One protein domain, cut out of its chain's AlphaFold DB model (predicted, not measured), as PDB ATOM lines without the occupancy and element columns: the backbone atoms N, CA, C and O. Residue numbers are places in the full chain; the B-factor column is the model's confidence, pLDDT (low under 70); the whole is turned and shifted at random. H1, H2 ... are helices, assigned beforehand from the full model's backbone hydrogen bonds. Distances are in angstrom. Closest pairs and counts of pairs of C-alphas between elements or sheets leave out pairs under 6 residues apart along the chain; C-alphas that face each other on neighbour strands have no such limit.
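What this domain is: This is residues 4 to 10 and 17 to 81 of the 82 residues of an uncharacterized protein of Spirosoma sp. HMF4905 (UniProt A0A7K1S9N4). Two longer helices, H3 and H5, cross nearly at right angles as an X, and three short helices lie round them: H1 beside the first part of H5, H2 at the first end of H3, and H4 near the first end of H5. A long loop, residues 42 to 55, swings out from the end of H3 to Gly 52 and folds back to H4. The printed part has 72 residues with five named helices, H1 to H5 in chain order, and no named strand: all helix. It is compact, with a radius of gyration of the C-alphas of 12.2 A, and spans 37 by 25 by 20 A.

How they stand to each other: H3, residues 26 to 41, touches residues 68 to 73 of H5, residues 66 to 79, about perpendicular at 77 degrees; their closest C-alphas, Leu 33 and Leu 72, are 6.9 A apart. H1, residues 4 to 10, touches residues 66 to 70 of H5 at a shallow tilt of 21 degrees, the same way, closest at the C-alphas of Leu 7 and Tyr 70, 7.6 A. H2, residues 17 to 22, only just touches H3, with 3 pairs of C-alphas within 8 A, closest Cys 19 and Thr 26 at 6.2 A. H4, residues 56 to 62, is close to H5 but not clearly touching: the closest C-alphas, Ile 60 and Leu 66, are 5.6 A apart. H4 and H3 are near each other; H1 and H3 are apart. In H2, H3, H4 and H5 every O i to N i+4 pair is within hydrogen-bond range; in H1 1 of 3 is, beside 3 of 4 O i to N i+3 pairs.

Where its parts are: H3 is 21.4 A long from C-alpha 26 at (534.503, 618.763, 469.749), and H5 is 20.2 A long, ending with C-alpha 79 at (532.953, 600.282, 470.997). H1 measures 10.2 A from C-alpha 4 at (513.665, 617.143, 468.380), H2 8.6 A and H4 9.9 A.

The domain as a whole: The two C-alphas farthest apart, Gly 52 and Glu 81, are 39.6 A apart. Residues 11 to 16 are not printed, and C-alphas 10 and 17 are 10.6 A apart across the cut. The link from H3 to H4 is long. Residues 4 to 5 and 79 to 81 have pLDDT under 70.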
ATOM      1  N   THR A   4     512.477 616.794 469.184       51.66
ATOM      2  CA  THR A   4     513.665 617.143 468.380       51.66
ATOM      3  C   THR A   4     514.706 617.978 469.131       51.66
ATOM      4  O   THR A   4     515.899 617.713 468.996       51.66
ATOM      5  N   SER A   5     514.293 618.924 469.989       55.84
ATOM      6  CA  SER A   5     515.244 619.681 470.830       55.84
ATOM      7  C   SER A   5     516.008 618.780 471.801       55.84
ATOM      8  O   SER A   5     517.162 619.062 472.125       55.84
ATOM      9  N   SER A   6     515.398 617.674 472.233       73.25
ATOM     10  CA  SER A   6     516.044 616.710 473.117       73.25
ATOM     11  C   SER A   6     517.178 615.977 472.409       73.25
ATOM     12  O   SER A   6     518.243 615.812 472.999       73.25
ATOM     13  N   LEU A   7     517.011 615.563 471.148       79.88
ATOM     14  CA  LEU A   7     518.017 614.735 470.473       79.88
ATOM     15  C   LEU A   7     519.332 615.490 470.239       79.88
ATOM     16  O   LEU A   7     520.405 614.944 470.479       79.88
ATOM     17  N   ARG A   8     519.266 616.774 469.864       82.56
ATOM     18  CA  ARG A   8     520.466 617.621 469.737       82.56
ATOM     19  C   ARG A   8     521.244 617.740 471.039       82.56
ATOM     20  O   ARG A   8     522.468 617.644 471.019       82.56
ATOM     21  N   GLN A   9     520.546 617.950 472.157       84.00
ATOM     22  CA  GLN A   9     521.197 618.008 473.465       84.00
ATOM     23  C   GLN A   9     521.862 616.674 473.806       84.00
ATOM     24  O   GLN A   9     523.017 616.678 474.213       84.00
ATOM     25  N   HIS A  10     521.194 615.546 473.551       85.88
ATOM     26  CA  HIS A  10     521.788 614.227 473.767       85.88
ATOM     27  C   HIS A  10     523.027 613.994 472.893       85.88
ATOM     28  O   HIS A  10     524.044 613.548 473.412       85.88
ATOM     29  N   GLU A  17     531.286 613.483 476.024       88.56
ATOM     30  CA  GLU A  17     531.795 612.229 476.604       88.56
ATOM     31  C   GLU A  17     532.860 611.579 475.704       88.56
ATOM     32  O   GLU A  17     533.926 611.199 476.180       88.56
ATOM     33  N   TYR A  18     532.620 611.527 474.391       87.25
ATOM     34  CA  TYR A  18     533.589 611.015 473.418       87.25
ATOM     35  C   TYR A  18     534.882 611.842 473.414       87.25
ATOM     36  O   TYR A  18     535.983 611.296 473.383       87.25
ATOM     37  N   CYS A  19     534.760 613.170 473.455       89.69
ATOM     38  CA  CYS A  19     535.897 614.080 473.529       89.69
ATOM     39  C   CYS A  19     536.730 613.863 474.792       89.69
ATOM     40  O   CYS A  19     537.955 613.855 474.700       89.69
ATOM     41  N   ASP A  20     536.077 613.673 475.940       88.44
ATOM     42  CA  ASP A  20     536.739 613.407 477.219       88.44
ATOM     43  C   ASP A  20     537.484 612.064 477.189       88.44
ATOM     44  O   ASP A  20     538.668 612.002 477.516       88.44
ATOM     45  N   TYR A  21     536.834 611.015 476.673       85.94
ATOM     46  CA  TYR A  21     537.414 609.675 476.581       85.94
ATOM     47  C   TYR A  21     538.606 609.600 475.612       85.94
ATOM     48  O   TYR A  21     539.641 609.012 475.927       85.94
ATOM     49  N   HIS A  22     538.489 610.204 474.425       83.88
ATOM     50  CA  HIS A  22     539.518 610.129 473.379       83.88
ATOM     51  C   HIS A  22     540.528 611.288 473.412       83.88
ATOM     52  O   HIS A  22     541.453 611.308 472.598       83.88
ATOM     53  N   GLY A  23     540.357 612.270 474.304       86.06
ATOM     54  CA  GLY A  23     541.177 613.487 474.340       86.06
ATOM     55  C   GLY A  23     541.067 614.339 473.068       86.06
ATOM     56  O   GLY A  23     542.025 615.012 472.690       86.06
ATOM     57  N   ALA A  24     539.923 614.281 472.381       88.00
ATOM     58  CA  ALA A  24     539.692 614.948 471.103       88.00
ATOM     59  C   ALA A  24     538.897 616.246 471.276       88.00
ATOM     60  O   ALA A  24     538.020 616.349 472.132       88.00
ATOM     61  N   SER A  25     539.121 617.232 470.408       89.75
ATOM     62  CA  SER A  25     538.290 618.440 470.400       89.75
ATOM     63  C   SER A  25     536.890 618.138 469.859       89.75
ATOM     64  O   SER A  25     536.722 617.305 468.968       89.75
ATOM     65  N   THR A  26     535.873 618.888 470.291       87.38
ATOM     66  CA  THR A  26     534.503 618.763 469.749       87.38
ATOM     67  C   THR A  26     534.464 618.920 468.231       87.38
ATOM     68  O   THR A  26     533.763 618.178 467.549       87.38
ATOM     69  N   GLN A  27     535.263 619.831 467.673       87.62
ATOM     70  CA  GLN A  27     535.382 619.997 466.223       87.62
ATOM     71  C   GLN A  27     535.936 618.746 465.519       87.62
ATOM     72  O   GLN A  27     535.469 618.399 464.433       87.62
ATOM     73  N   GLU A  28     536.907 618.064 466.129       89.06
ATOM     74  CA  GLU A  28     537.500 616.835 465.594       89.06
ATOM     75  C   GLU A  28     536.500 615.681 465.657       89.06
ATOM     76  O   GLU A  28     536.300 614.997 464.653       89.06
ATOM     77  N   ALA A  29     535.797 615.540 466.784       89.94
ATOM     78  CA  ALA A  29     534.736 614.554 466.954       89.94
ATOM     79  C   ALA A  29     533.625 614.728 465.907       89.94
ATOM     80  O   ALA A  29     533.264 613.772 465.222       89.94
ATOM     81  N   TYR A  30     533.133 615.954 465.693       89.44
ATOM     82  CA  TYR A  30     532.137 616.218 464.651       89.44
ATOM     83  C   TYR A  30     532.660 615.906 463.244       89.44
ATOM     84  O   TYR A  30     531.950 615.273 462.467       89.44
ATOM     85  N   ASN A  31     533.889 616.302 462.899       89.94
ATOM     86  CA  ASN A  31     534.471 615.983 461.590       89.94
ATOM     87  C   ASN A  31     534.587 614.469 461.364       89.94
ATOM     88  O   ASN A  31     534.268 613.985 460.276       89.94
ATOM     89  N   TYR A  32     535.012 613.726 462.385       89.75
ATOM     90  CA  TYR A  32     535.077 612.271 462.334       89.75
ATOM     91  C   TYR A  32     533.688 611.655 462.129       89.75
ATOM     92  O   TYR A  32     533.493 610.880 461.191       89.75
ATOM     93  N   LEU A  33     532.696 612.072 462.920       89.69
ATOM     94  CA  LEU A  33     531.319 611.593 462.797       89.69
ATOM     95  C   LEU A  33     530.713 611.921 461.427       89.69
ATOM     96  O   LEU A  33     530.066 611.070 460.824       89.69
ATOM     97  N   TYR A  34     530.959 613.111 460.877       90.56
ATOM     98  CA  TYR A  34     530.484 613.481 459.537       90.56
ATOM     99  C   TYR A  34     531.130 612.651 458.430       90.56
ATOM    100  O   TYR A  34     530.471 612.331 457.438       90.56
ATOM    101  N   LYS A  35     532.400 612.271 458.593       90.44
ATOM    102  CA  LYS A  35     533.054 611.323 457.689       90.44
ATOM    103  C   LYS A  35     532.426 609.932 457.816       90.44
ATOM    104  O   LYS A  35     532.064 609.346 456.799       90.44
ATOM    105  N   ARG A  36     532.200 609.451 459.042       89.94
ATOM    106  CA  ARG A  36     531.542 608.160 459.303       89.94
ATOM    107  C   ARG A  36     530.105 608.116 458.794       89.94
ATOM    108  O   ARG A  36     529.685 607.089 458.278       89.94
ATOM    109  N   MET A  37     529.369 609.228 458.826       90.56
ATOM    110  CA  MET A  37     528.041 609.325 458.201       90.56
ATOM    111  C   MET A  37     528.077 609.029 456.702       90.56
ATOM    112  O   MET A  37     527.155 608.407 456.171       90.56
ATOM    113  N   TYR A  38     529.140 609.439 456.015       90.31
ATOM    114  CA  TYR A  38     529.325 609.087 454.617       90.31
ATOM    115  C   TYR A  38     529.694 607.611 454.448       90.31
ATOM    116  O   TYR A  38     529.133 606.943 453.589       90.31
ATOM    117  N   GLU A  39     530.586 607.078 455.279       89.19
ATOM    118  CA  GLU A  39     531.029 605.681 455.174       89.19
ATOM    119  C   GLU A  39     529.922 604.670 455.516       89.19
ATOM    120  O   GLU A  39     529.818 603.638 454.860       89.19
ATOM    121  N   VAL A  40     529.078 604.974 456.507       89.88
ATOM    122  CA  VAL A  40     528.032 604.067 457.011       89.88
ATOM    123  C   VAL A  40     526.699 604.287 456.298       89.88
ATOM    124  O   VAL A  40     526.059 603.328 455.876       89.88
ATOM    125  N   TYR A  41     526.281 605.545 456.126       88.06
ATOM    126  CA  TYR A  41     524.957 605.877 455.583       88.06
ATOM    127  C   TYR A  41     525.003 606.459 454.167       88.06
ATOM    128  O   TYR A  41     523.962 606.815 453.621       88.06
ATOM    129  N   SER A  42     526.187 606.594 453.551       88.88
ATOM    130  CA  SER A  42     526.363 607.314 452.274       88.88
ATOM    131  C   SER A  42     525.863 608.767 452.314       88.88
ATOM    132  O   SER A  42     525.593 609.375 451.276       88.88
ATOM    133  N   VAL A  43     525.785 609.370 453.508       87.62
ATOM    134  CA  VAL A  43     525.329 610.752 453.705       87.62
ATOM    135  C   VAL A  43     526.525 611.696 453.694       87.62
ATOM    136  O   VAL A  43     527.278 611.806 454.658       87.62
ATOM    137  N   SER A  44     526.699 612.428 452.595       87.12
ATOM    138  CA  SER A  44     527.726 613.470 452.508       87.12
ATOM    139  C   SER A  44     527.269 614.759 453.199       87.12
ATOM    140  O   SER A  44     526.724 615.653 452.553       87.12
ATOM    141  N   VAL A  45     527.555 614.895 454.496       85.44
ATOM    142  CA  VAL A  45     527.202 616.081 455.303       85.44
ATOM    143  C   VAL A  45     527.697 617.393 454.671       85.44
ATOM    144  O   VAL A  45     526.955 618.368 454.586       85.44
ATOM    145  N   TYR A  46     528.917 617.409 454.124       84.62
ATOM    146  CA  TYR A  46     529.487 618.589 453.453       84.62
ATOM    147  C   TYR A  46     528.823 618.940 452.112       84.62
ATOM    148  O   TYR A  46     529.048 620.030 451.589       84.62
ATOM    149  N   ARG A  47     528.024 618.031 451.539       87.69
ATOM    150  CA  ARG A  47     527.235 618.278 450.321       87.69
ATOM    151  C   ARG A  47     525.812 618.736 450.626       87.69
ATOM    152  O   ARG A  47     525.088 619.084 449.696       87.69
ATOM    153  N   LEU A  48     525.401 618.746 451.895       85.94
ATOM    154  CA  LEU A  48     524.094 619.261 452.278       85.94
ATOM    155  C   LEU A  48     524.040 620.765 452.000       85.94
ATOM    156  O   LEU A  48     524.905 621.535 452.427       85.94
ATOM    157  N   ILE A  49     523.007 621.190 451.272       85.94
ATOM    158  CA  ILE A  49     522.767 622.612 451.015       85.94
ATOM    159  C   ILE A  49     522.448 623.286 452.351       85.94
ATOM    160  O   ILE A  49     521.469 622.919 453.000       85.94
ATOM    161  N   ARG A  50     523.255 624.278 452.731       85.81
ATOM    162  CA  ARG A  50     523.014 625.158 453.882       85.81
ATOM    163  C   ARG A  50     522.236 626.389 453.416       85.81
ATOM    164  O   ARG A  50     522.614 627.008 452.424       85.81
ATOM    165  N   ILE A  51     521.166 626.743 454.112       86.06
ATOM    166  CA  ILE A  51     520.307 627.896 453.854       86.06
ATOM    167  C   ILE A  51     520.620 628.983 454.895       86.06
ATOM    168  O   ILE A  51     520.556 628.776 456.105       86.06
ATOM    169  N   GLY A  52     520.974 630.181 454.424       84.12
ATOM    170  CA  GLY A  52     521.232 631.331 455.295       84.12
ATOM    171  C   GLY A  52     522.429 631.134 456.237       84.12
ATOM    172  O   GLY A  52     523.553 630.950 455.778       84.12
ATOM    173  N   LYS A  53     522.189 631.229 457.554       84.12
ATOM    174  CA  LYS A  53     523.199 631.096 458.625       84.12
ATOM    175  C   LYS A  53     523.083 629.770 459.393       84.12
ATOM    176  O   LYS A  53     523.505 629.700 460.544       84.12
ATOM    177  N   GLU A  54     522.474 628.748 458.793       85.06
ATOM    178  CA  GLU A  54     522.302 627.451 459.451       85.06
ATOM    179  C   GLU A  54     523.654 626.745 459.669       85.06
ATOM    180  O   GLU A  54     524.559 626.807 458.824       85.06
ATOM    181  N   SER A  55     523.804 626.078 460.814       84.56
ATOM    182  CA  SER A  55     524.985 625.258 461.082       84.56
ATOM    183  C   SER A  55     524.901 623.943 460.311       84.56
ATOM    184  O   SER A  55     523.843 623.522 459.857       84.56
ATOM    185  N   VAL A  56     526.020 623.226 460.207       86.00
ATOM    186  CA  VAL A  56     526.034 621.881 459.605       86.00
ATOM    187  C   VAL A  56     525.059 620.936 460.323       86.00
ATOM    188  O   VAL A  56     524.364 620.157 459.677       86.00
ATOM    189  N   LEU A  57     524.940 621.067 461.646       85.56
ATOM    190  CA  LEU A  57     523.979 620.311 462.444       85.56
ATOM    191  C   LEU A  57     522.519 620.681 462.122       85.56
ATOM    192  O   LEU A  57     521.670 619.798 462.119       85.56
ATOM    193  N   ASP A  58     522.227 621.954 461.822       87.38
ATOM    194  CA  ASP A  58     520.886 622.373 461.376       87.38
ATOM    195  C   ASP A  58     520.546 621.755 460.024       87.38
ATOM    196  O   ASP A  58     519.429 621.280 459.833       87.38
ATOM    197  N   ALA A  59     521.519 621.694 459.111       89.31
ATOM    198  CA  ALA A  59     521.335 621.012 457.839       89.31
ATOM    199  C   ALA A  59     521.014 619.532 458.076       89.31
ATOM    200  O   ALA A  59     519.992 619.043 457.609       89.31
ATOM    201  N   ILE A  60     521.831 618.825 458.858       88.88
ATOM    202  CA  ILE A  60     521.601 617.411 459.199       88.88
ATOM    203  C   ILE A  60     520.195 617.196 459.775       88.88
ATOM    204  O   ILE A  60     519.495 616.282 459.338       88.88
ATOM    205  N   GLU A  61     519.761 618.053 460.701       88.38
ATOM    206  CA  GLU A  61     518.411 618.013 461.272       88.38
ATOM    207  C   GLU A  61     517.331 618.209 460.206       88.38
ATOM    208  O   GLU A  61     516.403 617.406 460.105       88.38
ATOM    209  N   ARG A  62     517.482 619.223 459.352       88.31
ATOM    210  CA  ARG A  62     516.536 619.551 458.281       88.31
ATOM    211  C   ARG A  62     516.411 618.442 457.234       88.31
ATOM    212  O   ARG A  62     515.332 618.251 456.680       88.31
ATOM    213  N   TYR A  63     517.493 617.718 456.959       88.81
ATOM    214  CA  TYR A  63     517.493 616.548 456.072       88.81
ATOM    215  C   TYR A  63     517.051 615.251 456.780       88.81
ATOM    216  O   TYR A  63     517.082 614.182 456.164       88.81
ATOM    217  N   GLY A  64     516.647 615.315 458.055       87.94
ATOM    218  CA  GLY A  64     516.180 614.160 458.825       87.94
ATOM    219  C   GLY A  64     517.280 613.149 459.153       87.94
ATOM    220  O   GLY A  64     516.987 611.988 459.407       87.94
ATOM    221  N   GLN A  65     518.548 613.567 459.127       89.19
ATOM    222  CA  GLN A  65     519.718 612.700 459.324       89.19
ATOM    223  C   GLN A  65     520.274 612.770 460.755       89.19
ATOM    224  O   GLN A  65     521.361 612.264 461.035       89.19
ATOM    225  N   LEU A  66     519.550 613.427 461.665       88.25
ATOM    226  CA  LEU A  66     519.988 613.638 463.044       88.25
ATOM    227  C   LEU A  66     520.058 612.320 463.835       88.25
ATOM    228  O   LEU A  66     520.970 612.130 464.633       88.25
ATOM    229  N   ASP A  67     519.136 611.400 463.558       88.38
ATOM    230  CA  ASP A  67     519.095 610.065 464.164       88.38
ATOM    231  C   ASP A  67     520.318 609.212 463.787       88.38
ATOM    232  O   ASP A  67     520.942 608.581 464.639       88.38
ATOM    233  N   HIS A  68     520.757 609.289 462.527       90.56
ATOM    234  CA  HIS A  68     521.976 608.625 462.063       90.56
ATOM    235  C   HIS A  68     523.227 609.138 462.784       90.56
ATOM    236  O   HIS A  68     524.101 608.349 463.147       90.56
ATOM    237  N   LEU A  69     523.308 610.453 463.017       89.19
ATOM    238  CA  LEU A  69     524.404 611.051 463.779       89.19
ATOM    239  C   LEU A  69     524.390 610.578 465.241       89.19
ATOM    240  O   LEU A  69     525.442 610.234 465.777       89.19
ATOM    241  N   TYR A  70     523.208 610.521 465.862       89.12
ATOM    242  CA  TYR A  70     523.035 609.994 467.218       89.12
ATOM    243  C   TYR A  70     523.447 608.518 467.323       89.12
ATOM    244  O   TYR A  70     524.211 608.146 468.211       89.12
ATOM    245  N   THR A  71     523.016 607.690 466.374       89.25
ATOM    246  CA  THR A  71     523.369 606.266 466.327       89.25
ATOM    247  C   THR A  71     524.877 606.058 466.159       89.25
ATOM    248  O   THR A  71     525.447 605.176 466.801       89.25
ATOM    249  N   LEU A  72     525.553 606.886 465.351       89.62
ATOM    250  CA  LEU A  72     527.009 606.812 465.184       89.62
ATOM    251  C   LEU A  72     527.758 607.149 466.464       89.62
ATOM    252  O   LEU A  72     528.613 606.371 466.869       89.62
ATOM    253  N   VAL A  73     527.439 608.271 467.115       88.88
ATOM    254  CA  VAL A  73     528.156 608.648 468.342       88.88
ATOM    255  C   VAL A  73     527.929 607.628 469.460       88.88
ATOM    256  O   VAL A  73     528.868 607.290 470.170       88.88
ATOM    257  N   MET A  74     526.719 607.070 469.571       87.69
ATOM    258  CA  MET A  74     526.426 605.992 470.520       87.69
ATOM    259  C   MET A  74     527.218 604.717 470.206       87.69
ATOM    260  O   MET A  74     527.734 604.086 471.121       87.69
ATOM    261  N   SER A  75     527.341 604.350 468.926       87.25
ATOM    262  CA  SER A  75     528.093 603.157 468.510       87.25
ATOM    263  C   SER A  75     529.595 603.304 468.759       87.25
ATOM    264  O   SER A  75     530.233 602.359 469.209       87.25
ATOM    265  N   GLU A  76     530.159 604.484 468.498       82.06
ATOM    266  CA  GLU A  76     531.583 604.751 468.736       82.06
ATOM    267  C   GLU A  76     531.907 604.788 470.238       82.06
ATOM    268  O   GLU A  76     532.942 604.270 470.642       82.06
ATOM    269  N   LEU A  77     531.005 605.323 471.073       77.88
ATOM    270  CA  LEU A  77     531.139 605.253 472.533       77.88
ATOM    271  C   LEU A  77     531.032 603.819 473.062       77.88
ATOM    272  O   LEU A  77     531.807 603.440 473.929       77.88
ATOM    273  N   HIS A  78     530.107 603.012 472.534       75.56
ATOM    274  CA  HIS A  78     529.947 601.629 472.983       75.56
ATOM    275  C   HIS A  78     531.153 600.758 472.611       75.56
ATOM    276  O   HIS A  78     531.599 599.952 473.418       75.56
ATOM    277  N   TYR A  79     531.730 600.970 471.423       61.09
ATOM    278  CA  TYR A  79     532.953 600.282 470.997       61.09
ATOM    279  C   TYR A  79     534.171 600.630 471.871       61.09
ATOM    280  O   TYR A  79     535.136 599.876 471.913       61.09
ATOM    281  N   ALA A  80     534.146 601.770 472.561       56.84
ATOM    282  CA  ALA A  80     535.206 602.190 473.470       56.84
ATOM    283  C   ALA A  80     535.090 601.578 474.887       56.84
ATOM    284  O   ALA A  80     536.022 601.715 475.681       56.84
ATOM    285  N   GLU A  81     533.969 600.927 475.222       53.12
ATOM    286  CA  GLU A  81     533.748 600.270 476.522       53.12
ATOM    287  C   GLU A  81     534.134 598.771 476.547       53.12
ATOM    288  O   GLU A  81     534.071 598.160 477.616       53.12
TER     289      GLU A  81